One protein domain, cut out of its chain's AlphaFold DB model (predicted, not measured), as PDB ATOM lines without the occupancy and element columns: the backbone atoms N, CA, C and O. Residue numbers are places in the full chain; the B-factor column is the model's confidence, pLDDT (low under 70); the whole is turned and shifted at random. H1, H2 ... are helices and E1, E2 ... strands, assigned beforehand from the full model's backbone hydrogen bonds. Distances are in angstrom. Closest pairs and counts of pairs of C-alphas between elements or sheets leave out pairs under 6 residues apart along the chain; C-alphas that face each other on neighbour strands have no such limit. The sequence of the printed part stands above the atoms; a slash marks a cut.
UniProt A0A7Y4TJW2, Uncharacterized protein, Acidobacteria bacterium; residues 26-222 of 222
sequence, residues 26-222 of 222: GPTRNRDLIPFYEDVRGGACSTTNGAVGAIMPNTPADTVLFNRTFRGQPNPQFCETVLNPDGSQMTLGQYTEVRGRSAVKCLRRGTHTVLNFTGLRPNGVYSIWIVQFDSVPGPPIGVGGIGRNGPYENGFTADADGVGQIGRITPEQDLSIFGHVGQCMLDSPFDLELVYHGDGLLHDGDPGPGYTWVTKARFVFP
ATOM      1  N   GLY A  26     132.601 132.847 115.634       77.25
ATOM      2  CA  GLY A  26     132.130 131.937 114.591       77.25
ATOM      3  C   GLY A  26     130.663 132.219 114.221       77.25
ATOM      4  O   GLY A  26     129.926 132.809 115.024       77.25
ATOM      5  N   PRO A  27     130.211 131.811 113.021       89.81
ATOM      6  CA  PRO A  27     128.823 131.994 112.615       89.81
ATOM      7  C   PRO A  27     127.877 131.298 113.601       89.81
ATOM      8  O   PRO A  27     128.159 130.208 114.099       89.81
ATOM      9  N   THR A  28     126.737 131.929 113.880       94.19
ATOM     10  CA  THR A  28     125.690 131.314 114.708       94.19
ATOM     11  C   THR A  28     124.909 130.310 113.866       94.19
ATOM     12  O   THR A  28     124.385 130.671 112.811       94.19
ATOM     13  N   ARG A  29     124.814 129.060 114.327       96.06
ATOM     14  CA  ARG A  29     123.968 128.026 113.718       96.06
ATOM     15  C   ARG A  29     122.638 127.966 114.457       96.06
ATOM     16  O   ARG A  29     122.620 127.918 115.685       96.06
ATOM     17  N   ASN A  30     121.540 127.944 113.707       96.69
ATOM     18  CA  ASN A  30     120.193 127.828 114.260       96.69
ATOM     19  C   ASN A  30     119.539 126.521 113.810       96.69
ATOM     20  O   ASN A  30     119.719 126.097 112.661       96.69
ATOM     21  N   ARG A  31     118.773 125.898 114.706       97.31
ATOM     22  CA  ARG A  31     117.974 124.698 114.425       97.31
ATOM     23  C   ARG A  31     116.610 124.796 115.089       97.31
ATOM     24  O   ARG A  31     116.509 125.292 116.213       97.31
ATOM     25  N   ASP A  32     115.597 124.282 114.404       97.88
ATOM     26  CA  ASP A  32     114.279 124.037 114.980       97.88
ATOM     27  C   ASP A  32     114.256 122.677 115.691       97.88
ATOM     28  O   ASP A  32     115.040 121.774 115.385       97.88
ATOM     29  N   LEU A  33     113.367 122.562 116.672       97.25
ATOM     30  CA  LEU A  33     113.197 121.369 117.491       97.25
ATOM     31  C   LEU A  33     112.524 120.233 116.699       97.25
ATOM     32  O   LEU A  33     111.517 120.456 116.027       97.25
ATOM     33  N   ILE A  34     113.036 119.009 116.835       97.62
ATOM     34  CA  ILE A  34     112.491 117.796 116.209       97.62
ATOM     35  C   ILE A  34     111.985 116.852 117.310       97.62
ATOM     36  O   ILE A  34     112.774 116.506 118.193       97.62
ATOM     37  N   PRO A  35     110.714 116.407 117.283       96.81
ATOM     38  CA  PRO A  35     110.208 115.417 118.232       96.81
ATOM     39  C   PRO A  35     111.041 114.132 118.240       96.81
ATOM     40  O   PRO A  35     111.511 113.675 117.197       96.81
ATOM     41  N   PHE A  36     111.196 113.538 119.417       95.56
ATOM     42  CA  PHE A  36     111.926 112.292 119.618       95.56
ATOM     43  C   PHE A  36     110.984 111.283 120.266       95.56
ATOM     44  O   PHE A  36     110.277 111.645 121.189       95.56
ATOM     45  N   TYR A  37     110.924 110.044 119.776       95.38
ATOM     46  CA  TYR A  37     109.925 109.062 120.235       95.38
ATOM     47  C   TYR A  37     110.539 107.769 120.770       95.38
ATOM     48  O   TYR A  37     109.807 106.869 121.180       95.38
ATOM     49  N   GLU A  38     111.867 107.627 120.753       92.00
ATOM     50  CA  GLU A  38     112.493 106.345 121.100       92.00
ATOM     51  C   GLU A  38     112.298 105.992 122.581       92.00
ATOM     52  O   GLU A  38     112.081 104.816 122.890       92.00
ATOM     53  N   ASP A  39     112.241 107.011 123.449       93.12
ATOM     54  CA  ASP A  39     112.107 106.898 124.909       93.12
ATOM     55  C   ASP A  39     110.648 106.787 125.402       93.12
ATOM     56  O   ASP A  39     110.407 106.725 126.606       93.12
ATOM     57  N   VAL A  40     109.649 106.751 124.510       95.06
ATOM     58  CA  VAL A  40     108.225 106.660 124.894       95.06
ATOM     59  C   VAL A  40     107.445 105.637 124.074       95.06
ATOM     60  O   VAL A  40     107.789 105.322 122.935       95.06
ATOM     61  N   ARG A  41     106.363 105.102 124.642       96.00
ATOM     62  CA  ARG A  41     105.393 104.235 123.958       96.00
ATOM     63  C   ARG A  41     103.971 104.732 124.163       96.00
ATOM     64  O   ARG A  41     103.648 105.243 125.227       96.00
ATOM     65  N   GLY A  42     103.136 104.593 123.138       96.50
ATOM     66  CA  GLY A  42     101.737 105.000 123.149       96.50
ATOM     67  C   GLY A  42     100.788 103.827 123.390       96.50
ATOM     68  O   GLY A  42     100.846 102.822 122.682       96.50
ATOM     69  N   GLY A  43      99.888 103.969 124.365       96.00
ATOM     70  CA  GLY A  43      98.737 103.088 124.607       96.00
ATOM     71  C   GLY A  43      99.070 101.742 125.255       96.00
ATOM     72  O   GLY A  43      98.344 101.290 126.134       96.00
ATOM     73  N   ALA A  44     100.187 101.127 124.878       94.31
ATOM     74  CA  ALA A  44     100.719  99.918 125.490       94.31
ATOM     75  C   ALA A  44     102.242 100.011 125.599       94.31
ATOM     76  O   ALA A  44     102.886 100.739 124.850       94.31
ATOM     77  N   CYS A  45     102.831  99.236 126.502       93.12
ATOM     78  CA  CYS A  45     104.275  99.123 126.624       93.12
ATOM     79  C   CYS A  45     104.659  97.683 126.962       93.12
ATOM     80  O   CYS A  45     103.923  96.969 127.643       93.12
ATOM     81  N   SER A  46     105.805  97.243 126.447       90.00
ATOM     82  CA  SER A  46     106.382  95.943 126.766       90.00
ATOM     83  C   SER A  46     107.862  96.094 127.093       90.00
ATOM     84  O   SER A  46     108.635  96.673 126.327       90.00
ATOM     85  N   THR A  47     108.252  95.510 128.223       86.38
ATOM     86  CA  THR A  47     109.643  95.441 128.688       86.38
ATOM     87  C   THR A  47     110.478  94.436 127.890       86.38
ATOM     88  O   THR A  47     111.704  94.493 127.916       86.38
ATOM     89  N   THR A  48     109.834  93.528 127.148       85.81
ATOM     90  CA  THR A  48     110.494  92.477 126.354       85.81
ATOM     91  C   THR A  48     110.413  92.718 124.850       85.81
ATOM     92  O   THR A  48     111.299  92.282 124.119       85.81
ATOM     93  N   ASN A  49     109.389  93.429 124.368       88.12
ATOM     94  CA  ASN A  49     109.218  93.740 122.951       88.12
ATOM     95  C   ASN A  49     109.121  95.249 122.715       88.12
ATOM     96  O   ASN A  49     108.080  95.874 122.915       88.12
ATOM     97  N   GLY A  50     110.196  95.827 122.184       84.56
ATOM     98  CA  GLY A  50     110.272  97.262 121.935       84.56
ATOM     99  C   GLY A  50     109.356  97.834 120.867       84.56
ATOM    100  O   GLY A  50     109.218  99.057 120.805       84.56
ATOM    101  N   ALA A  51     108.743  96.985 120.045       90.25
ATOM    102  CA  ALA A  51     107.793  97.412 119.027       90.25
ATOM    103  C   ALA A  51     106.386  97.661 119.600       90.25
ATOM    104  O   ALA A  51     105.595  98.377 118.986       90.25
ATOM    105  N   VAL A  52     106.057  97.099 120.770       93.62
ATOM    106  CA  VAL A  52     104.741  97.292 121.396       93.62
ATOM    107  C   VAL A  52     104.570  98.756 121.785       93.62
ATOM    108  O   VAL A  52     105.392  99.300 122.520       93.62
ATOM    109  N   GLY A  53     103.500  99.377 121.280       95.06
ATOM    110  CA  GLY A  53     103.189 100.788 121.507       95.06
ATOM    111  C   GLY A  53     104.105 101.763 120.769       95.06
ATOM    112  O   GLY A  53     104.212 102.917 121.178       95.06
ATOM    113  N   ALA A  54     104.820 101.323 119.727       95.75
ATOM    114  CA  ALA A  54     105.576 102.243 118.884       95.75
ATOM    115  C   ALA A  54     104.652 103.351 118.347       95.75
ATOM    116  O   ALA A  54     103.559 103.075 117.847       95.75
ATOM    117  N   ILE A  55     105.089 104.605 118.476       96.62
ATOM    118  CA  ILE A  55     104.343 105.763 117.983       96.62
ATOM    119  C   ILE A  55     104.513 105.828 116.467       96.62
ATOM    120  O   ILE A  55     105.629 105.868 115.954       96.62
ATOM    121  N   MET A  56     103.389 105.851 115.763       96.44
ATOM    122  CA  MET A  56     103.300 105.906 114.309       96.44
ATOM    123  C   MET A  56     102.651 107.230 113.883       96.44
ATOM    124  O   MET A  56     101.974 107.867 114.692       96.44
ATOM    125  N   PRO A  57     102.782 107.651 112.610       95.81
ATOM    126  CA  PRO A  57     102.176 108.899 112.132       95.81
ATOM    127  C   PRO A  57     100.658 109.014 112.353       95.81
ATOM    128  O   PRO A  57     100.129 110.118 112.391       95.81
ATOM    129  N   ASN A  58      99.955 107.886 112.488       96.56
ATOM    130  CA  ASN A  58      98.513 107.812 112.724       96.56
ATOM    131  C   ASN A  58      98.131 107.477 114.178       96.56
ATOM    132  O   ASN A  58      96.960 107.200 114.435       96.56
ATOM    133  N   THR A  59      99.077 107.462 115.123       97.94
ATOM    134  CA  THR A  59      98.757 107.268 116.542       97.94
ATOM    135  C   THR A  59      97.899 108.443 117.039       97.94
ATOM    136  O   THR A  59      98.308 109.594 116.870       97.94
ATOM    137  N   PRO A  60      96.722 108.194 117.645       98.38
ATOM    138  CA  PRO A  60      95.841 109.259 118.127       98.38
ATOM    139  C   PRO A  60      96.518 110.182 119.149       98.38
ATOM    140  O   PRO A  60      97.270 109.720 120.008       98.38
ATOM    141  N   ALA A  61      96.228 111.484 119.092       98.25
ATOM    142  CA  ALA A  61      96.828 112.477 119.989       98.25
ATOM    143  C   ALA A  61      96.418 112.300 121.467       98.25
ATOM    144  O   ALA A  61      97.146 112.712 122.365       98.25
ATOM    145  N   ASP A  62      95.281 111.670 121.745       98.44
ATOM    146  CA  ASP A  62      94.819 111.322 123.094       98.44
ATOM    147  C   ASP A  62      95.456 110.032 123.644       98.44
ATOM    148  O   ASP A  62      95.234 109.681 124.801       98.44
ATOM    149  N   THR A  63      96.299 109.352 122.858       98.50
ATOM    150  CA  THR A  63      97.023 108.155 123.300       98.50
ATOM    151  C   THR A  63      97.917 108.484 124.492       98.50
ATOM    152  O   THR A  63      98.809 109.325 124.391       98.50
ATOM    153  N   VAL A  64      97.714 107.788 125.609       98.19
ATOM    154  CA  VAL A  64      98.544 107.930 126.808       98.19
ATOM    155  C   VAL A  64      99.952 107.377 126.605       98.19
ATOM    156  O   VAL A  64     100.144 106.405 125.869       98.19
ATOM    157  N   LEU A  65     100.935 107.988 127.266       97.75
ATOM    158  CA  LEU A  65     102.340 107.632 127.121       97.75
ATOM    159  C   LEU A  65     102.886 106.830 128.300       97.75
ATOM    160  O   LEU A  65     102.546 107.053 129.466       97.75
ATOM    161  N   PHE A  66     103.801 105.933 127.955       96.00
ATOM    162  CA  PHE A  66     104.606 105.130 128.859       96.00
ATOM    163  C   PHE A  66     106.083 105.407 128.595       96.00
ATOM    164  O   PHE A  66     106.503 105.492 127.439       96.00
ATOM    165  N   ASN A  67     106.858 105.556 129.661       93.56
ATOM    166  CA  ASN A  67     108.304 105.701 129.604       93.56
ATOM    167  C   ASN A  67     108.918 104.381 129.127       93.56
ATOM    168  O   ASN A  67     108.543 103.323 129.625       93.56
ATOM    169  N   ARG A  68     109.848 104.452 128.173       90.19
ATOM    170  CA  ARG A  68     110.645 103.324 127.691       90.19
ATOM    171  C   ARG A  68     112.106 103.723 127.447       90.19
ATOM    172  O   ARG A  68     112.729 103.258 126.492       90.19
ATOM    173  N   THR A  69     112.645 104.598 128.285       81.25
ATOM    174  CA  THR A  69     114.030 105.060 128.212       81.25
ATOM    175  C   THR A  69     114.986 103.865 128.301       81.25
ATOM    176  O   THR A  69     115.157 103.247 129.352       81.25
ATOM    177  N   PHE A  70     115.602 103.505 127.172       70.44
ATOM    178  CA  PHE A  70     116.482 102.339 127.046       70.44
ATOM    179  C   PHE A  70     117.859 102.779 126.545       70.44
ATOM    180  O   PHE A  70     118.204 102.610 125.379       70.44
ATOM    181  N   ARG A  71     118.664 103.367 127.437       70.69
ATOM    182  CA  ARG A  71     120.025 103.836 127.120       70.69
ATOM    183  C   ARG A  71     121.095 102.952 127.754       70.69
ATOM    184  O   ARG A  71     121.834 103.381 128.629       70.69
ATOM    185  N   GLY A  72     121.130 101.679 127.355       61.09
ATOM    186  CA  GLY A  72     122.146 100.724 127.826       61.09
ATOM    187  C   GLY A  72     121.986 100.266 129.282       61.09
ATOM    188  O   GLY A  72     122.870  99.603 129.819       61.09
ATOM    189  N   GLN A  73     120.861 100.591 129.922       62.94
ATOM    190  CA  GLN A  73     120.531 100.119 131.265       62.94
ATOM    191  C   GLN A  73     120.240  98.603 131.234       62.94
ATOM    192  O   GLN A  73     119.470  98.146 130.384       62.94
ATOM    193  N   PRO A  74     120.811  97.807 132.161       59.41
ATOM    194  CA  PRO A  74     120.675  96.349 132.161       59.41
ATOM    195  C   PRO A  74     119.260  95.867 132.508       59.41
ATOM    196  O   PRO A  74     118.937  94.709 132.253       59.41
ATOM    197  N   ASN A  75     118.416  96.735 133.078       64.25
ATOM    198  CA  ASN A  75     117.054  96.392 133.461       64.25
ATOM    199  C   ASN A  75     116.041  97.189 132.608       64.25
ATOM    200  O   ASN A  75     115.763  98.343 132.928       64.25
ATOM    201  N   PRO A  76     115.476  96.613 131.526       58.22
ATOM    202  CA  PRO A  76     114.540  97.284 130.609       58.22
ATOM    203  C   PRO A  76     113.132  97.499 131.203       58.22
ATOM    204  O   PRO A  76     112.141  97.553 130.475       58.22
ATOM    205  N   GLN A  77     113.011  97.579 132.529       56.91
ATOM    206  CA  GLN A  77     111.740  97.591 133.254       56.91
ATOM    207  C   GLN A  77     111.101  98.978 133.313       56.91
ATOM    208  O   GLN A  77     110.704  99.436 134.378       56.91
ATOM    209  N   PHE A  78     110.975  99.653 132.176       71.00
ATOM    210  CA  PHE A  78     110.274 100.930 132.136       71.00
ATOM    211  C   PHE A  78     109.089 100.787 131.195       71.00
ATOM    212  O   PHE A  78     109.240 100.650 129.983       71.00
ATOM    213  N   CYS A  79     107.921 100.699 131.827       88.81
ATOM    214  CA  CYS A  79     106.597 100.877 131.245       88.81
ATOM    215  C   CYS A  79     105.722 101.676 132.222       88.81
ATOM    216  O   CYS A  79     104.513 101.477 132.291       88.81
ATOM    217  N   GLU A  80     106.354 102.549 133.009       92.00
ATOM    218  CA  GLU A  80     105.661 103.470 133.902       92.00
ATOM    219  C   GLU A  80     104.985 104.561 133.083       92.00
ATOM    220  O   GLU A  80     105.454 104.949 132.009       92.00
ATOM    221  N   THR A  81     103.869 105.068 133.582       94.69
ATOM    222  CA  THR A  81     103.163 106.164 132.925       94.69
ATOM    223  C   THR A  81     104.024 107.424 132.937       94.69
ATOM    224  O   THR A  81     104.550 107.801 133.983       94.69
ATOM    225  N   VAL A  82     104.135 108.118 131.803       96.25
ATOM    226  CA  VAL A  82     104.738 109.460 131.799       96.25
ATOM    227  C   VAL A  82     103.735 110.410 132.442       96.25
ATOM    228  O   VAL A  82     102.617 110.541 131.947       96.25
ATOM    229  N   LEU A  83     104.116 111.059 133.537       96.94
ATOM    230  CA  LEU A  83     103.219 111.920 134.306       96.94
ATOM    231  C   LEU A  83     103.403 113.393 133.947       96.94
ATOM    232  O   LEU A  83     104.513 113.857 133.699       96.94
ATOM    233  N   ASN A  84     102.305 114.136 133.928       97.88
ATOM    234  CA  ASN A  84     102.287 115.591 133.970       97.88
ATOM    235  C   ASN A  84     102.611 116.086 135.394       97.88
ATOM    236  O   ASN A  84     102.486 115.316 136.347       97.88
ATOM    237  N   PRO A  85     102.950 117.377 135.577       97.25
ATOM    238  CA  PRO A  85     103.254 117.924 136.905       97.25
ATOM    239  C   PRO A  85     102.098 117.832 137.915       97.25
ATOM    240  O   PRO A  85     102.327 117.823 139.118       97.25
ATOM    241  N   ASP A  86     100.854 117.746 137.439       96.75
ATOM    242  CA  ASP A  86      99.655 117.544 138.264       96.75
ATOM    243  C   ASP A  86      99.386 116.067 138.615       96.75
ATOM    244  O   ASP A  86      98.376 115.751 139.243       96.75
ATOM    245  N   GLY A  87     100.266 115.152 138.196       96.50
ATOM    246  CA  GLY A  87     100.131 113.708 138.383       96.50
ATOM    247  C   GLY A  87      99.212 113.017 137.372       96.50
ATOM    248  O   GLY A  87      99.083 111.795 137.413       96.50
ATOM    249  N   SER A  88      98.581 113.749 136.448       97.38
ATOM    250  CA  SER A  88      97.805 113.140 135.364       97.38
ATOM    251  C   SER A  88      98.717 112.459 134.344       97.38
ATOM    252  O   SER A  88      99.876 112.834 134.167       97.38
ATOM    253  N   GLN A  89      98.205 111.463 133.627       97.38
ATOM    254  CA  GLN A  89      98.988 110.791 132.596       97.38
ATOM    255  C   GLN A  89      99.148 111.684 131.355       97.38
ATOM    256  O   GLN A  89      98.184 112.273 130.863       97.38
ATOM    257  N   MET A  90     100.371 111.769 130.832       97.94
ATOM    258  CA  MET A  90     100.690 112.537 129.635       97.94
ATOM    259  C   MET A  90     100.171 111.836 128.377       97.94
ATOM    260  O   MET A  90     100.366 110.632 128.199       97.94
ATOM    261  N   THR A  91      99.561 112.601 127.473       98.56
ATOM    262  CA  THR A  91      99.139 112.116 126.150       98.56
ATOM    263  C   THR A  91     100.148 112.464 125.057       98.56
ATOM    264  O   THR A  91     100.978 113.365 125.209       98.56
ATOM    265  N   LEU A  92     100.061 111.788 123.909       98.38
ATOM    266  CA  LEU A  92     100.892 112.068 122.738       98.38
ATOM    267  C   LEU A  92     100.736 113.516 122.244       98.38
ATOM    268  O   LEU A  92     101.715 114.146 121.848       98.38
ATOM    269  N   GLY A  93      99.526 114.069 122.297       98.31
ATOM    270  CA  GLY A  93      99.243 115.452 121.925       98.31
ATOM    271  C   GLY A  93      99.992 116.433 122.821       98.31
ATOM    272  O   GLY A  93     100.727 117.277 122.322       98.31
ATOM    273  N   GLN A  94      99.914 116.247 124.142       97.88
ATOM    274  CA  GLN A  94     100.672 117.049 125.114       97.88
ATOM    275  C   GLN A  94     102.189 116.860 124.968       97.88
ATOM    276  O   GLN A  94     102.995 117.754 125.242       97.88
ATOM    277  N   TYR A  95     102.615 115.668 124.558       97.62
ATOM    278  CA  TYR A  95     104.018 115.373 124.341       97.62
ATOM    279  C   TYR A  95     104.585 116.106 123.122       97.62
ATOM    280  O   TYR A  95     105.651 116.714 123.215       97.62
ATOM    281  N   THR A  96     103.838 116.094 122.017       97.50
ATOM    282  CA  THR A  96     104.222 116.652 120.710       97.50
ATOM    283  C   THR A  96     103.858 118.121 120.524       97.50
ATOM    284  O   THR A  96     104.177 118.693 119.484       97.50
ATOM    285  N   GLU A  97     103.223 118.758 121.508       97.81
ATOM    286  CA  GLU A  97     102.898 120.188 121.487       97.81
ATOM    287  C   GLU A  97     104.148 121.080 121.508       97.81
ATOM    288  O   GLU A  97     104.148 122.164 120.922       97.81
ATOM    289  N   VAL A  98     105.244 120.597 122.106       98.06
ATOM    290  CA  VAL A  98     106.468 121.382 122.283       98.06
ATOM    291  C   VAL A  98     107.044 121.869 120.951       98.06
ATOM    292  O   VAL A  98     107.191 121.128 119.975       98.06
ATOM    293  N   ARG A  99     107.401 123.147 120.912       98.38
ATOM    294  CA  ARG A  99     108.162 123.786 119.836       98.38
ATOM    295  C   ARG A  99     109.392 124.430 120.446       98.38
ATOM    296  O   ARG A  99     109.386 124.813 121.613       98.38
ATOM    297  N   GLY A 100     110.445 124.577 119.656       98.19
ATOM    298  CA  GLY A 100     111.635 125.257 120.134       98.19
ATOM    299  C   GLY A 100     112.577 125.675 119.026       98.19
ATOM    300  O   GLY A 100     112.528 125.154 117.910       98.19
ATOM    301  N   ARG A 101     113.442 126.626 119.368       98.38
ATOM    302  CA  ARG A 101     114.526 127.125 118.524       98.38
ATOM    303  C   ARG A 101     115.816 127.163 119.311       98.38
ATOM    304  O   ARG A 101     115.828 127.547 120.480       98.38
ATOM    305  N   SER A 102     116.897 126.826 118.629       98.25
ATOM    306  CA  SER A 102     118.252 126.896 119.154       98.25
ATOM    307  C   SER A 102     119.086 127.908 118.381       98.25
ATOM    308  O   SER A 102     118.917 128.064 117.172       98.25
ATOM    309  N   ALA A 103     120.002 128.560 119.087       98.12
ATOM    310  CA  ALA A 103     121.073 129.368 118.531       98.12
ATOM    311  C   ALA A 103     122.382 128.966 119.218       98.12
ATOM    312  O   ALA A 103     122.538 129.141 120.429       98.12
ATOM    313  N   VAL A 104     123.317 128.422 118.443       98.06
ATOM    314  CA  VAL A 104     124.609 127.938 118.938       98.06
ATOM    315  C   VAL A 104     125.732 128.685 118.237       98.06
ATOM    316  O   VAL A 104     125.745 128.803 117.010       98.06
ATOM    317  N   LYS A 105     126.696 129.190 119.009       96.75
ATOM    318  CA  LYS A 105     127.915 129.806 118.477       96.75
ATOM    319  C   LYS A 105     129.121 129.502 119.348       96.75
ATOM    320  O   LYS A 105     129.008 129.418 120.569       96.75
ATOM    321  N   CYS A 106     130.293 129.414 118.736       96.94
ATOM    322  CA  CYS A 106     131.536 129.225 119.472       96.94
ATOM    323  C   CYS A 106     132.146 130.563 119.893       96.94
ATOM    324  O   CYS A 106     132.190 131.529 119.127       96.94
ATOM    325  N   LEU A 107     132.590 130.612 121.144       95.56
ATOM    326  CA  LEU A 107     133.301 131.717 121.770       95.56
ATOM    327  C   LEU A 107     134.665 131.211 122.246       95.56
ATOM    328  O   LEU A 107     134.866 130.019 122.449       95.56
ATOM    329  N   ARG A 108     135.584 132.127 122.564       92.19
ATOM    330  CA  ARG A 108     136.887 131.758 123.147       92.19
ATOM    331  C   ARG A 108     136.772 130.939 124.443       92.19
ATOM    332  O   ARG A 108     137.672 130.182 124.772       92.19
ATOM    333  N   ARG A 109     135.683 131.115 125.193       95.31
ATOM    334  CA  ARG A 109     135.444 130.445 126.481       95.31
ATOM    335  C   ARG A 109     134.573 129.185 126.383       95.31
ATOM    336  O   ARG A 109     134.107 128.732 127.421       95.31
ATOM    337  N   GLY A 110     134.295 128.690 125.177       96.56
ATOM    338  CA  GLY A 110     133.416 127.542 124.953       96.56
ATOM    339  C   GLY A 110     132.294 127.815 123.957       96.56
ATOM    340  O   GLY A 110     132.216 128.882 123.337       96.56
ATOM    341  N   THR A 111     131.357 126.885 123.860       97.88
ATOM    342  CA  THR A 111     130.172 127.017 123.014       97.88
ATOM    343  C   THR A 111     129.024 127.665 123.773       97.88
ATOM    344  O   THR A 111     128.584 127.168 124.805       97.88
ATOM    345  N   HIS A 112     128.526 128.785 123.252       97.75
ATOM    346  CA  HIS A 112     127.339 129.460 123.756       97.75
ATOM    347  C   HIS A 112     126.093 128.923 123.060       97.75
ATOM    348  O   HIS A 112     125.947 129.062 121.844       97.75
ATOM    349  N   THR A 113     125.195 128.373 123.861       98.31
ATOM    350  CA  THR A 113     123.939 127.764 123.440       98.31
ATOM    351  C   THR A 113     122.796 128.547 124.062       98.31
ATOM    352  O   THR A 113     122.770 128.732 125.277       98.31
ATOM    353  N   VAL A 114     121.853 128.999 123.239       98.38
ATOM    354  CA  VAL A 114     120.608 129.640 123.675       98.38
ATOM    355  C   VAL A 114     119.440 128.881 123.074       98.38
ATOM    356  O   VAL A 114     119.372 128.712 121.856       98.38
ATOM    357  N   LEU A 115     118.528 128.432 123.926       98.50
ATOM    358  CA  LEU A 115     117.365 127.640 123.554       98.50
ATOM    359  C   LEU A 115     116.106 128.326 124.071       98.50
ATOM    360  O   LEU A 115     116.069 128.766 125.220       98.50
ATOM    361  N   ASN A 116     115.089 128.397 123.220       98.50
ATOM    362  CA  ASN A 116     113.774 128.932 123.553       98.50
ATOM    363  C   ASN A 116     112.716 127.899 123.190       98.50
ATOM    364  O   ASN A 116     112.790 127.304 122.110       98.50
ATOM    365  N   PHE A 117     111.729 127.726 124.059       98.62
ATOM    366  CA  PHE A 117     110.691 126.714 123.938       98.62
ATOM    367  C   PHE A 117     109.305 127.297 124.221       98.62
ATOM    368  O   PHE A 117     109.160 128.207 125.033       98.62
ATOM    369  N   THR A 118     108.290 126.721 123.582       98.69
ATOM    370  CA  THR A 118     106.862 126.971 123.837       98.69
ATOM    371  C   THR A 118     106.099 125.649 123.791       98.69
ATOM    372  O   THR A 118     106.570 124.695 123.166       98.69
ATOM    373  N   GLY A 119     104.912 125.578 124.395       98.12
ATOM    374  CA  GLY A 119     104.138 124.329 124.447       98.12
ATOM    375  C   GLY A 119     104.786 123.270 125.347       98.12
ATOM    376  O   GLY A 119     104.596 122.069 125.151       98.12
ATOM    377  N   LEU A 120     105.619 123.702 126.300       98.56
ATOM    378  CA  LEU A 120     106.058 122.862 127.409       98.56
ATOM    379  C   LEU A 120     104.881 122.614 128.356       98.56
ATOM    380  O   LEU A 120     103.877 123.322 128.335       98.56
ATOM    381  N   ARG A 121     105.004 121.605 129.218       98.06
ATOM    382  CA  ARG A 121     104.027 121.397 130.287       98.06
ATOM    383  C   ARG A 121     104.191 122.521 131.312       98.06
ATOM    384  O   ARG A 121     105.316 122.704 131.778       98.06
ATOM    385  N   PRO A 122     103.117 123.246 131.671       98.38
ATOM    386  CA  PRO A 122     103.190 124.277 132.697       98.38
ATOM    387  C   PRO A 122     103.799 123.747 133.992       98.38
ATOM    388  O   PRO A 122     103.394 122.684 134.463       98.38
ATOM    389  N   ASN A 123     104.770 124.471 134.554       98.12
ATOM    390  CA  ASN A 123     105.540 124.067 135.743       98.12
ATOM    391  C   ASN A 123     106.333 122.751 135.595       98.12
ATOM    392  O   ASN A 123     106.814 122.205 136.586       98.12
ATOM    393  N   GLY A 124     106.476 122.219 134.378       98.25
ATOM    394  CA  GLY A 124     107.276 121.028 134.117       98.25
ATOM    395  C   GLY A 124     108.767 121.298 134.299       98.25
ATOM    396  O   GLY A 124     109.248 122.385 133.974       98.25
ATOM    397  N   VAL A 125     109.500 120.299 134.788       98.38
ATOM    398  CA  VAL A 125     110.956 120.362 134.961       98.38
ATOM    399  C   VAL A 125     111.643 119.729 133.758       98.38
ATOM    400  O   VAL A 125     111.293 118.634 133.312       98.38
ATOM    401  N   TYR A 126     112.614 120.450 133.211       98.38
ATOM    402  CA  TYR A 126     113.314 120.102 131.986       98.38
ATOM    403  C   TYR A 126     114.819 120.223 132.164       98.38
ATOM    404  O   TYR A 126     115.306 121.005 132.977       98.38
ATOM    405  N   SER A 127     115.564 119.489 131.347       98.00
ATOM    406  CA  SER A 127     117.011 119.648 131.227       98.00
ATOM    407  C   SER A 127     117.476 119.476 129.787       98.00
ATOM    408  O   SER A 127     116.747 118.919 128.964       98.00
ATOM    409  N   ILE A 128     118.676 119.969 129.484       98.12
ATOM    410  CA  ILE A 128     119.273 119.889 128.151       98.12
ATOM    411  C   ILE A 128     120.558 119.071 128.181       98.12
ATOM    412  O   ILE A 128     121.493 119.386 128.921       98.12
ATOM    413  N   TRP A 129     120.621 118.069 127.315       97.62
ATOM    414  CA  TRP A 129     121.743 117.144 127.217       97.62
ATOM    415  C   TRP A 129     122.436 117.267 125.870       97.62
ATOM    416  O   TRP A 129     121.792 117.454 124.844       97.62
ATOM    417  N   ILE A 130     123.758 117.185 125.886       97.62
ATOM    418  CA  ILE A 130     124.619 117.068 124.717       97.62
ATOM    419  C   ILE A 130     124.791 115.580 124.443       97.62
ATOM    420  O   ILE A 130     125.146 114.828 125.351       97.62
ATOM    421  N   VAL A 131     124.596 115.179 123.192       97.25
ATOM    422  CA  VAL A 131     125.001 113.865 122.683       97.25
ATOM    423  C   VAL A 131     125.929 114.105 121.502       97.25
ATOM    424  O   VAL A 131     125.490 114.589 120.465       97.25
ATOM    425  N   GLN A 132     127.218 113.828 121.667       97.56
ATOM    426  CA  GLN A 132     128.240 114.077 120.650       97.56
ATOM    427  C   GLN A 132     128.537 112.807 119.855       97.56
ATOM    428  O   GLN A 132     128.539 111.711 120.416       97.56
ATOM    429  N   PHE A 133     128.844 112.961 118.570       97.06
ATOM    430  CA  PHE A 133     129.153 111.865 117.658       97.06
ATOM    431  C   PHE A 133     130.456 112.142 116.897       97.06
ATOM    432  O   PHE A 133     130.751 113.288 116.569       97.06
ATOM    433  N   ASP A 134     131.193 111.086 116.543       94.81
ATOM    434  CA  ASP A 134     132.297 111.193 115.570       94.81
ATOM    435  C   ASP A 134     131.759 111.407 114.146       94.81
ATOM    436  O   ASP A 134     132.351 112.096 113.318       94.81
ATOM    437  N   SER A 135     130.620 110.780 113.844       93.31
ATOM    438  CA  SER A 135     129.921 110.870 112.563       93.31
ATOM    439  C   SER A 135     128.442 110.537 112.746       93.31
ATOM    440  O   SER A 135     128.072 109.826 113.680       93.31
ATOM    441  N   VAL A 136     127.589 111.050 111.857       88.00
ATOM    442  CA  VAL A 136     126.148 110.765 111.857       88.00
ATOM    443  C   VAL A 136     125.779 110.060 110.544       88.00
ATOM    444  O   VAL A 136     126.000 110.642 109.479       88.00
ATOM    445  N   PRO A 137     125.201 108.838 110.580       88.88
ATOM    446  CA  PRO A 137     124.864 108.051 111.773       88.88
ATOM    447  C   PRO A 137     126.091 107.372 112.415       88.88
ATOM    448  O   PRO A 137     126.970 106.884 111.711       88.88
ATOM    449  N   GLY A 138     126.111 107.277 113.748       91.56
ATOM    450  CA  GLY A 138     127.176 106.631 114.521       91.56
ATOM    451  C   GLY A 138     126.830 106.542 116.015       91.56
ATOM    452  O   GLY A 138     125.851 107.158 116.444       91.56
ATOM    453  N   PRO A 139     127.573 105.753 116.815       94.06
ATOM    454  CA  PRO A 139     127.383 105.719 118.262       94.06
ATOM    455  C   PRO A 139     127.816 107.049 118.901       94.06
ATOM    456  O   PRO A 139     128.705 107.723 118.371       94.06
ATOM    457  N   PRO A 140     127.223 107.431 120.045       95.50
ATOM    458  CA  PRO A 140     127.666 108.609 120.770       95.50
ATOM    459  C   PRO A 140     129.068 108.395 121.354       95.50
ATOM    460  O   PRO A 140     129.359 107.345 121.927       95.50
ATOM    461  N   ILE A 141     129.915 109.415 121.241       97.12
ATOM    462  CA  ILE A 141     131.268 109.467 121.821       97.12
ATOM    463  C   ILE A 141     131.328 110.300 123.103       97.12
ATOM    464  O   ILE A 141     132.327 110.271 123.819       97.12
ATOM    465  N   GLY A 142     130.256 111.032 123.405       96.62
ATOM    466  CA  GLY A 142     130.135 111.786 124.641       96.62
ATOM    467  C   GLY A 142     128.692 112.142 124.964       96.62
ATOM    468  O   GLY A 142     127.899 112.414 124.061       96.62
ATOM    469  N   VAL A 143     128.358 112.132 126.254       96.12
ATOM    470  CA  VAL A 143     127.049 112.530 126.780       96.12
ATOM    471  C   VAL A 143     127.216 113.308 128.084       96.12
ATOM    472  O   VAL A 143     127.918 112.869 128.996       96.12
ATOM    473  N   GLY A 144     126.542 114.452 128.190       96.44
ATOM    474  CA  GLY A 144     126.492 115.246 129.422       96.44
ATOM    475  C   GLY A 144     125.606 116.482 129.314       96.44
ATOM    476  O   GLY A 144     125.089 116.789 128.244       96.44
ATOM    477  N   GLY A 145     125.405 117.197 130.418       96.88
ATOM    478  CA  GLY A 145     124.616 118.433 130.432       96.88
ATOM    479  C   GLY A 145     125.300 119.609 129.716       96.88
ATOM    480  O   GLY A 145     126.526 119.686 129.646       96.88
ATOM    481  N   ILE A 146     124.515 120.566 129.206       97.19
ATOM    482  CA  ILE A 146     125.063 121.872 128.782       97.19
ATOM    483  C   ILE A 146     125.529 122.702 129.989       97.19
ATOM    484  O   ILE A 146     124.996 122.566 131.087       97.19
ATOM    485  N   GLY A 147     126.434 123.657 129.759       96.62
ATOM    486  CA  GLY A 147     127.010 124.479 130.827       96.62
ATOM    487  C   GLY A 147     128.270 123.854 131.413       96.62
ATOM    488  O   GLY A 147     128.906 123.016 130.780       96.62
ATOM    489  N   ARG A 148     128.685 124.305 132.593       95.12
ATOM    490  CA  ARG A 148     129.796 123.693 133.326       95.12
ATOM    491  C   ARG A 148     129.312 122.436 134.032       95.12
ATOM    492  O   ARG A 148     128.147 122.350 134.410       95.12
ATOM    493  N   ASN A 149     130.227 121.502 134.274       85.75
ATOM    494  CA  ASN A 149     129.960 120.392 135.185       85.75
ATOM    495  C   ASN A 149     129.734 120.941 136.595       85.75
ATOM    496  O   ASN A 149     130.670 121.262 137.327       85.75
ATOM    497  N   GLY A 150     128.468 121.091 136.942       75.19
ATOM    498  CA  GLY A 150     127.994 121.599 138.210       75.19
ATOM    499  C   GLY A 150     126.537 121.195 138.387       75.19
ATOM    500  O   GLY A 150     125.867 120.858 137.404       75.19
ATOM    501  N   PRO A 151     126.045 121.196 139.631       78.44
ATOM    502  CA  PRO A 151     124.676 120.808 139.903       78.44
ATOM    503  C   PRO A 151     123.712 121.725 139.144       78.44
ATOM    504  O   PRO A 151     123.821 122.954 139.199       78.44
ATOM    505  N   TYR A 152     122.774 121.112 138.427       84.50
ATOM    506  CA  TYR A 152     121.601 121.760 137.836       84.50
ATOM    507  C   TYR A 152     121.851 122.851 136.777       84.50
ATOM    508  O   TYR A 152     120.913 123.565 136.411       84.50
ATOM    509  N   GLU A 153     123.061 123.002 136.226       94.00
ATOM    510  CA  GLU A 153     123.310 124.047 135.217       94.00
ATOM    511  C   GLU A 153     122.508 123.836 133.929       94.00
ATOM    512  O   GLU A 153     122.138 124.811 133.267       94.00
ATOM    513  N   ASN A 154     122.202 122.587 133.591       96.75
ATOM    514  CA  ASN A 154     121.478 122.205 132.388       96.75
ATOM    515  C   ASN A 154     119.950 122.182 132.555       96.75
ATOM    516  O   ASN A 154     119.259 121.869 131.584       96.75
ATOM    517  N   GLY A 155     119.426 122.484 133.746       97.25
ATOM    518  CA  GLY A 155     118.005 122.392 134.074       97.25
ATOM    519  C   GLY A 155     117.250 123.723 134.047       97.25
ATOM    520  O   GLY A 155     117.829 124.796 134.235       97.25
ATOM    521  N   PHE A 156     115.937 123.655 133.822       97.94
ATOM    522  CA  PHE A 156     115.000 124.769 133.974       97.94
ATOM    523  C   PHE A 156     113.569 124.263 134.215       97.94
ATOM    524  O   PHE A 156     113.229 123.132 133.875       97.94
ATOM    525  N   THR A 157     112.715 125.123 134.766       98.44
ATOM    526  CA  THR A 157     111.276 124.867 134.916       98.44
ATOM    527  C   THR A 157     110.517 125.738 133.921       98.44
ATOM    528  O   THR A 157     110.832 126.921 133.780       98.44
ATOM    529  N   ALA A 158     109.553 125.159 133.207       98.50
ATOM    530  CA  ALA A 158     108.654 125.927 132.351       98.50
ATOM    531  C   ALA A 158     107.734 126.810 133.200       98.50
ATOM    532  O   ALA A 158     107.312 126.407 134.284       98.50
ATOM    533  N   ASP A 159     107.395 127.993 132.705       98.56
ATOM    534  CA  ASP A 159     106.426 128.854 133.376       98.56
ATOM    535  C   ASP A 159     104.984 128.324 133.252       98.56
ATOM    536  O   ASP A 159     104.723 127.246 132.706       98.56
ATOM    537  N   ALA A 160     104.030 129.077 133.803       98.06
ATOM    538  CA  ALA A 160     102.614 128.721 133.786       98.06
ATOM    539  C   ALA A 160     102.003 128.705 132.370       98.06
ATOM    540  O   ALA A 160     100.996 128.031 132.158       98.06
ATOM    541  N   ASP A 161     102.625 129.390 131.408       98.38
ATOM    542  CA  ASP A 161     102.185 129.467 130.014       98.38
ATOM    543  C   ASP A 161     102.856 128.390 129.136       98.38
ATOM    544  O   ASP A 161     102.650 128.338 127.920       98.38
ATOM    545  N   GLY A 162     103.666 127.507 129.732       98.25
ATOM    546  CA  GLY A 162     104.392 126.469 129.004       98.25
ATOM    547  C   GLY A 162     105.542 127.030 128.163       98.25
ATOM    548  O   GLY A 162     105.906 126.449 127.133       98.25
ATOM    549  N   VAL A 163     106.115 128.159 128.578       98.69
ATOM    550  CA  VAL A 163     107.294 128.772 127.966       98.69
ATOM    551  C   VAL A 163     108.522 128.472 128.820       98.69
ATOM    552  O   VAL A 163     108.468 128.357 130.043       98.69
ATOM    553  N   GLY A 164     109.665 128.296 128.162       98.19
ATOM    554  CA  GLY A 164     110.930 128.059 128.840       98.19
ATOM    555  C   GLY A 164     112.109 128.508 127.996       98.19
ATOM    556  O   GLY A 164     112.064 128.481 126.765       98.19
ATOM    557  N   GLN A 165     113.180 128.921 128.661       98.25
ATOM    558  CA  GLN A 165     114.415 129.325 128.004       98.25
ATOM    559  C   GLN A 165     115.622 128.908 128.833       98.25
ATOM    560  O   GLN A 165     115.587 128.922 130.065       98.25
ATOM    561  N   ILE A 166     116.718 128.594 128.153       98.00
ATOM    562  CA  ILE A 166     117.998 128.334 128.802       98.00
ATOM    563  C   ILE A 166     119.141 128.798 127.906       98.00
ATOM    564  O   ILE A 166     119.188 128.516 126.710       98.00
ATOM    565  N   GLY A 167     120.057 129.558 128.502       97.69
ATOM    566  CA  GLY A 167     121.270 130.054 127.863       97.69
ATOM    567  C   GLY A 167     122.484 129.655 128.686       97.69
ATOM    568  O   GLY A 167     122.558 130.007 129.867       97.69
ATOM    569  N   ARG A 168     123.424 128.915 128.096       97.56
ATOM    570  CA  ARG A 168     124.633 128.433 128.779       97.56
ATOM    571  C   ARG A 168     125.852 128.502 127.885       97.56
ATOM    572  O   ARG A 168     125.755 128.529 126.660       97.56
ATOM    573  N   ILE A 169     127.011 128.538 128.530       97.62
ATOM    574  CA  ILE A 169     128.297 128.374 127.867       97.62
ATOM    575  C   ILE A 169     128.902 127.090 128.387       97.62
ATOM    576  O   ILE A 169     129.246 127.022 129.565       97.62
ATOM    577  N   THR A 170     129.026 126.114 127.503       98.00
ATOM    578  CA  THR A 170     129.735 124.867 127.771       98.00
ATOM    579  C   THR A 170     131.206 125.100 127.434       98.00
ATOM    580  O   THR A 170     131.514 125.293 126.251       98.00
ATOM    581  N   PRO A 171     132.111 125.204 128.426       97.62
ATOM    582  CA  PRO A 171     133.541 125.279 128.148       97.62
ATOM    583  C   PRO A 171     134.044 123.938 127.603       97.62
ATOM    584  O   PRO A 171     133.332 122.940 127.636       97.62
ATOM    585  N   GLU A 172     135.290 123.919 127.142       97.62
ATOM    586  CA  GLU A 172     136.015 122.663 126.952       97.62
ATOM    587  C   GLU A 172     136.116 121.931 128.297       97.62
ATOM    588  O   GLU A 172     136.584 122.518 129.279       97.62
ATOM    589  N   GLN A 173     135.619 120.699 128.355       97.44
ATOM    590  CA  GLN A 173     135.573 119.886 129.569       97.44
ATOM    591  C   GLN A 173     135.178 118.443 129.238       97.44
ATOM    592  O   GLN A 173     134.556 118.166 128.208       97.44
ATOM    593  N   ASP A 174     135.469 117.536 130.167       97.69
ATOM    594  CA  ASP A 174     134.846 116.213 130.176       97.69
ATOM    595  C   ASP A 174     133.341 116.364 130.408       97.69
ATOM    596  O   ASP A 174     132.910 117.245 131.150       97.69
ATOM    597  N   LEU A 175     132.523 115.535 129.773       96.62
ATOM    598  CA  LEU A 175     131.075 115.578 129.955       96.62
ATOM    599  C   LEU A 175     130.649 114.807 131.212       96.62
ATOM    600  O   LEU A 175     131.334 113.894 131.664       96.62
ATOM    601  N   SER A 176     129.495 115.175 131.774       95.44
ATOM    602  CA  SER A 176     129.047 114.686 133.084       95.44
ATOM    603  C   SER A 176     128.769 113.179 133.168       95.44
ATOM    604  O   SER A 176     128.817 112.642 134.272       95.44
ATOM    605  N   ILE A 177     128.506 112.497 132.044       93.81
ATOM    606  CA  ILE A 177     128.346 111.033 132.003       93.81
ATOM    607  C   ILE A 177     129.605 110.377 131.430       93.81
ATOM    608  O   ILE A 177     130.237 109.559 132.096       93.81
ATOM    609  N   PHE A 178     129.968 110.710 130.187       95.62
ATOM    610  CA  PHE A 178     131.198 110.234 129.548       95.62
ATOM    611  C   PHE A 178     131.587 111.097 128.345       95.62
ATOM    612  O   PHE A 178     130.747 111.785 127.768       95.62
ATOM    613  N   GLY A 179     132.843 110.983 127.908       96.81
ATOM    614  CA  GLY A 179     133.369 111.688 126.738       96.81
ATOM    615  C   GLY A 179     133.835 113.108 127.055       96.81
ATOM    616  O   GLY A 179     133.920 113.506 128.215       96.81
ATOM    617  N   HIS A 180     134.165 113.866 126.012       97.56
ATOM    618  CA  HIS A 180     134.785 115.182 126.133       97.56
ATOM    619  C   HIS A 180     134.318 116.106 125.012       97.56
ATOM    620  O   HIS A 180     134.354 115.720 123.845       97.56
ATOM    621  N   VAL A 181     133.946 117.340 125.356       97.31
ATOM    622  CA  VAL A 181     133.668 118.394 124.373       97.31
ATOM    623  C   VAL A 181     134.857 119.333 124.272       97.31
ATOM    624  O   VAL A 181     135.341 119.843 125.279       97.31
ATOM    625  N   GLY A 182     135.301 119.598 123.043       96.69
ATOM    626  CA  GLY A 182     136.342 120.588 122.779       96.69
ATOM    627  C   GLY A 182     135.872 122.028 123.017       96.69
ATOM    628  O   GLY A 182     134.720 122.296 123.367       96.69
ATOM    629  N   GLN A 183     136.750 122.995 122.741       95.94
ATOM    630  CA  GLN A 183     136.444 124.428 122.865       95.94
ATOM    631  C   GLN A 183     135.220 124.875 122.039       95.94
ATOM    632  O   GLN A 183     134.536 125.837 122.405       95.94
ATOM    633  N   CYS A 184     134.948 124.201 120.921       96.69
ATOM    634  CA  CYS A 184     133.823 124.481 120.041       96.69
ATOM    635  C   CYS A 184     133.076 123.189 119.685       96.69
ATOM    636  O   CYS A 184     133.514 122.416 118.843       96.69
ATOM    637  N   MET A 185     131.890 122.985 120.266       96.56
ATOM    638  CA  MET A 185     131.028 121.834 119.957       96.56
ATOM    639  C   MET A 185     130.593 121.783 118.484       96.56
ATOM    640  O   MET A 185     130.221 120.724 118.008       96.56
ATOM    641  N   LEU A 186     130.644 122.900 117.744       96.69
ATOM    642  CA  LEU A 186     130.295 122.935 116.314       96.69
ATOM    643  C   LEU A 186     131.366 122.310 115.396       96.69
ATOM    644  O   LEU A 186     131.136 122.245 114.185       96.69
ATOM    645  N   ASP A 187     132.508 121.891 115.951       96.12
ATOM    646  CA  ASP A 187     133.591 121.215 115.224       96.12
ATOM    647  C   ASP A 187     133.345 119.703 115.075       96.12
ATOM    648  O   ASP A 187     134.095 119.009 114.390       96.12
ATOM    649  N   SER A 188     132.293 119.172 115.702       96.06
ATOM    650  CA  SER A 188     131.852 117.782 115.558       96.06
ATOM    651  C   SER A 188     130.326 117.718 115.492       96.06
ATOM    652  O   SER A 188     129.664 118.634 115.981       96.06
ATOM    653  N   PRO A 189     129.741 116.658 114.920       97.81
ATOM    654  CA  PRO A 189     128.303 116.459 114.994       97.81
ATOM    655  C   PRO A 189     127.826 116.247 116.438       97.81
ATOM    656  O   PRO A 189     128.442 115.509 117.211       97.81
ATOM    657  N   PHE A 190     126.702 116.855 116.804       98.00
ATOM    658  CA  PHE A 190     126.064 116.644 118.102       98.00
ATOM    659  C   PHE A 190     124.560 116.923 118.054       98.00
ATOM    660  O   PHE A 190     124.069 117.694 117.225       98.00
ATOM    661  N   ASP A 191     123.848 116.343 119.012       97.75
ATOM    662  CA  ASP A 191     122.462 116.659 119.316       97.75
ATOM    663  C   ASP A 191     122.375 117.425 120.644       97.75
ATOM    664  O   ASP A 191     123.152 117.195 121.575       97.75
ATOM    665  N   LEU A 192     121.401 118.334 120.735       98.12
ATOM    666  CA  LEU A 192     120.907 118.858 122.008       98.12
ATOM    667  C   LEU A 192     119.542 118.243 122.294       98.12
ATOM    668  O   LEU A 192     118.585 118.528 121.574       98.12
ATOM    669  N   GLU A 193     119.440 117.438 123.340       97.88
ATOM    670  CA  GLU A 193     118.227 116.728 123.734       97.88
ATOM    671  C   GLU A 193     117.488 117.479 124.845       97.88
ATOM    672  O   GLU A 193     118.061 117.794 125.887       97.88
ATOM    673  N   LEU A 194     116.201 117.758 124.628       98.31
ATOM    674  CA  LEU A 194     115.287 118.263 125.648       98.31
ATOM    675  C   LEU A 194     114.705 117.080 126.419       98.31
ATOM    676  O   LEU A 194     113.868 116.340 125.895       98.31
ATOM    677  N   VAL A 195     115.105 116.945 127.677       97.88
ATOM    678  CA  VAL A 195     114.632 115.902 128.589       97.88
ATOM    679  C   VAL A 195     113.587 116.481 129.533       97.88
ATOM    680  O   VAL A 195     113.793 117.550 130.103       97.88
ATOM    681  N   TYR A 196     112.465 115.780 129.681       98.25
ATOM    682  CA  TYR A 196     111.411 116.076 130.647       98.25
ATOM    683  C   TYR A 196     111.513 115.137 131.845       98.25
ATOM    684  O   TYR A 196     111.601 113.924 131.649       98.25
ATOM    685  N   HIS A 197     111.439 115.700 133.049       97.19
ATOM    686  CA  HIS A 197     111.496 114.981 134.321       97.19
ATOM    687  C   HIS A 197     110.090 114.843 134.906       97.19
ATOM    688  O   HIS A 197     109.503 115.811 135.390       97.19
ATOM    689  N   GLY A 198     109.529 113.639 134.819       95.75
ATOM    690  CA  GLY A 198     108.192 113.306 135.313       95.75
ATOM    691  C   GLY A 198     108.094 113.218 136.837       95.75
ATOM    692  O   GLY A 198     106.988 113.265 137.366       95.75
ATOM    693  N   ASP A 199     109.222 113.125 137.542       95.69
ATOM    694  CA  ASP A 199     109.295 113.227 139.006       95.69
ATOM    695  C   ASP A 199     109.403 114.680 139.506       95.69
ATOM    696  O   ASP A 199     109.358 114.925 140.711       95.69
ATOM    697  N   GLY A 200     109.529 115.650 138.592       97.00
ATOM    698  CA  GLY A 200     109.666 117.065 138.922       97.00
ATOM    699  C   GLY A 200     111.012 117.434 139.550       97.00
ATOM    700  O   GLY A 200     111.105 118.492 140.174       97.00
ATOM    701  N   LEU A 201     112.043 116.597 139.409       96.94
ATOM    702  CA  LEU A 201     113.370 116.828 139.981       96.94
ATOM    703  C   LEU A 201     114.436 116.954 138.887       96.94
ATOM    704  O   LEU A 201     114.273 116.496 137.763       96.94
ATOM    705  N   LEU A 202     115.544 117.613 139.222       96.44
ATOM    706  CA  LEU A 202     116.774 117.558 138.436       96.44
ATOM    707  C   LEU A 202     117.760 116.627 139.150       96.44
ATOM    708  O   LEU A 202     117.763 116.565 140.379       96.44
ATOM    709  N   HIS A 203     118.628 115.955 138.393       93.50
ATOM    710  CA  HIS A 203     119.503 114.882 138.896       93.50
ATOM    711  C   HIS A 203     121.003 115.169 138.679       93.50
ATOM    712  O   HIS A 203     121.818 114.271 138.476       93.50
ATOM    713  N   ASP A 204     121.386 116.447 138.761       89.56
ATOM    714  CA  ASP A 204     122.768 116.920 138.611       89.56
ATOM    715  C   ASP A 204     123.422 116.501 137.279       89.56
ATOM    716  O   ASP A 204     122.991 116.924 136.207       89.56
ATOM    717  N   GLY A 205     124.507 115.722 137.353       89.00
ATOM    718  CA  GLY A 205     125.297 115.265 136.211       89.00
ATOM    719  C   GLY A 205     124.697 114.069 135.471       89.00
ATOM    720  O   GLY A 205     125.244 113.681 134.437       89.00
ATOM    721  N   ASP A 206     123.578 113.528 135.958       91.44
ATOM    722  CA  ASP A 206     122.821 112.426 135.366       91.44
ATOM    723  C   ASP A 206     121.375 112.887 135.064       91.44
ATOM    724  O   ASP A 206     120.869 113.796 135.724       91.44
ATOM    725  N   PRO A 207     120.684 112.342 134.048       91.75
ATOM    726  CA  PRO A 207     119.274 112.656 133.818       91.75
ATOM    727  C   PRO A 207     118.343 112.067 134.888       91.75
ATOM    728  O   PRO A 207     117.184 112.458 134.952       91.75
ATOM    729  N   GLY A 208     118.830 111.169 135.739       92.50
ATOM    730  CA  GLY A 208     118.080 110.530 136.809       92.50
ATOM    731  C   GLY A 208     117.767 109.067 136.508       92.50
ATOM    732  O   GLY A 208     118.106 108.533 135.444       92.50
ATOM    733  N   PRO A 209     117.077 108.375 137.431       91.06
ATOM    734  CA  PRO A 209     116.650 107.000 137.207       91.06
ATOM    735  C   PRO A 209     115.812 106.887 135.926       91.06
ATOM    736  O   PRO A 209     114.931 107.711 135.697       91.06
ATOM    737  N   GLY A 210     116.025 105.852 135.107       88.75
ATOM    738  CA  GLY A 210     115.424 105.754 133.763       88.75
ATOM    739  C   GLY A 210     113.890 105.861 133.697       88.75
ATOM    740  O   GLY A 210     113.358 106.258 132.667       88.75
ATOM    741  N   TYR A 211     113.174 105.575 134.790       88.81
ATOM    742  CA  TYR A 211     111.716 105.729 134.891       88.81
ATOM    743  C   TYR A 211     111.242 107.168 135.154       88.81
ATOM    744  O   TYR A 211     110.063 107.463 134.975       88.81
ATOM    745  N   THR A 212     112.135 108.064 135.574       92.38
ATOM    746  CA  THR A 212     111.790 109.432 135.996       92.38
ATOM    747  C   THR A 212     111.816 110.445 134.861       92.38
ATOM    748  O   THR A 212     111.247 111.522 135.007       92.38
ATOM    749  N   TRP A 213     112.406 110.113 133.712       94.88
ATOM    750  CA  TRP A 213     112.598 111.071 132.629       94.88
ATOM    751  C   TRP A 213     112.432 110.454 131.241       94.88
ATOM    752  O   TRP A 213     112.600 109.248 131.044       94.88
ATOM    753  N   VAL A 214     112.114 111.310 130.269       95.94
ATOM    754  CA  VAL A 214     112.028 110.962 128.844       95.94
ATOM    755  C   VAL A 214     112.600 112.085 127.983       95.94
ATOM    756  O   VAL A 214     112.377 113.269 128.257       95.94
ATOM    757  N   THR A 215     113.290 111.743 126.896       96.69
ATOM    758  CA  THR A 215     113.681 112.734 125.882       96.69
ATOM    759  C   THR A 215     112.451 113.128 125.081       96.69
ATOM    760  O   THR A 215     111.890 112.274 124.409       96.69
ATOM    761  N   LYS A 216     112.013 114.392 125.129       96.12
ATOM    762  CA  LYS A 216     110.859 114.877 124.345       96.12
ATOM    763  C   LYS A 216     111.210 115.158 122.891       96.12
ATOM    764  O   LYS A 216     110.395 114.961 121.991       96.12
ATOM    765  N   ALA A 217     112.387 115.730 122.674       96.81
ATOM    766  CA  ALA A 217     112.774 116.273 121.388       96.81
ATOM    767  C   ALA A 217     114.271 116.592 121.346       96.81
ATOM    768  O   ALA A 217     114.934 116.607 122.381       96.81
ATOM    769  N   ARG A 218     114.789 116.892 120.155       97.44
ATOM    770  CA  ARG A 218     116.198 117.228 119.938       97.44
ATOM    771  C   ARG A 218     116.419 118.312 118.887       97.44
ATOM    772  O   ARG A 218     115.594 118.502 117.996       97.44
ATOM    773  N   PHE A 219     117.561 118.984 118.969       98.00
ATOM    774  CA  PHE A 219     118.125 119.822 117.911       98.00
ATOM    775  C   PHE A 219     119.356 119.131 117.331       98.00
ATOM    776  O   PHE A 219     120.259 118.796 118.090       98.00
ATOM    777  N   VAL A 220     119.408 118.960 116.010       97.44
ATOM    778  CA  VAL A 220     120.480 118.207 115.337       97.44
ATOM    779  C   VAL A 220     121.480 119.151 114.670       97.44
ATOM    780  O   VAL A 220     121.111 119.966 113.810       97.44
ATOM    781  N   PHE A 221     122.757 119.025 115.025       96.69
ATOM    782  CA  PHE A 221     123.864 119.785 114.449       96.69
ATOM    783  C   PHE A 221     124.841 118.830 113.752       96.69
ATOM    784  O   PHE A 221     125.640 118.196 114.432       96.69
ATOM    785  N   PRO A 222     124.775 118.708 112.412       92.31
ATOM    786  CA  PRO A 222     125.721 117.914 111.637       92.31
ATOM    787  C   PRO A 222     127.075 118.615 111.474       92.31
ATOM    788  O   PRO A 222     127.142 119.868 111.622       92.31
TER     789      PRO A 222
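AT A GLANCE: This is residues 26 to 222 of the 222 residues of an uncharacterized protein of Acidobacteria bacterium (UniProt A0A7Y4TJW2). With little regular structure, two antiparallel sheets, E1 E4 E5 E9 and the branched E6 E7 E8 E10 E11, make a sandwich, their strands crossed at 48 degrees; H1 and the hairpin E2 E3 sit at one end. The printed part has 197 residues, with E1 to E3, H1, then E4 to E11 named, mostly strand. It is compact: radius of gyration of the C-alphas 16.2 A, spans 48 by 37 by 31 A.

HOW THE PARTS SIT: E1, residues 29 to 32, is antiparallel to E4, residues 99 to 107; N 29 and O 104, 2.9 A apart, are within hydrogen-bond range. E10, residues 190 to 197, has E6, residues 125 to 133, on one side and its hairpin partner E11, residues 213 to 221, on the other. The closest C-alphas of E1 and E11, Arg 31 and Phe 219, are 6.0 A apart.

IN THESE COORDINATES: E1 begins at C-alpha 29, (123.968, 128.026, 113.718), and E11 ends at C-alpha 221, (123.864, 119.785, 114.449).

THE WHOLE: The printed part has no cut; residues 72 to 77 have pLDDT under 70.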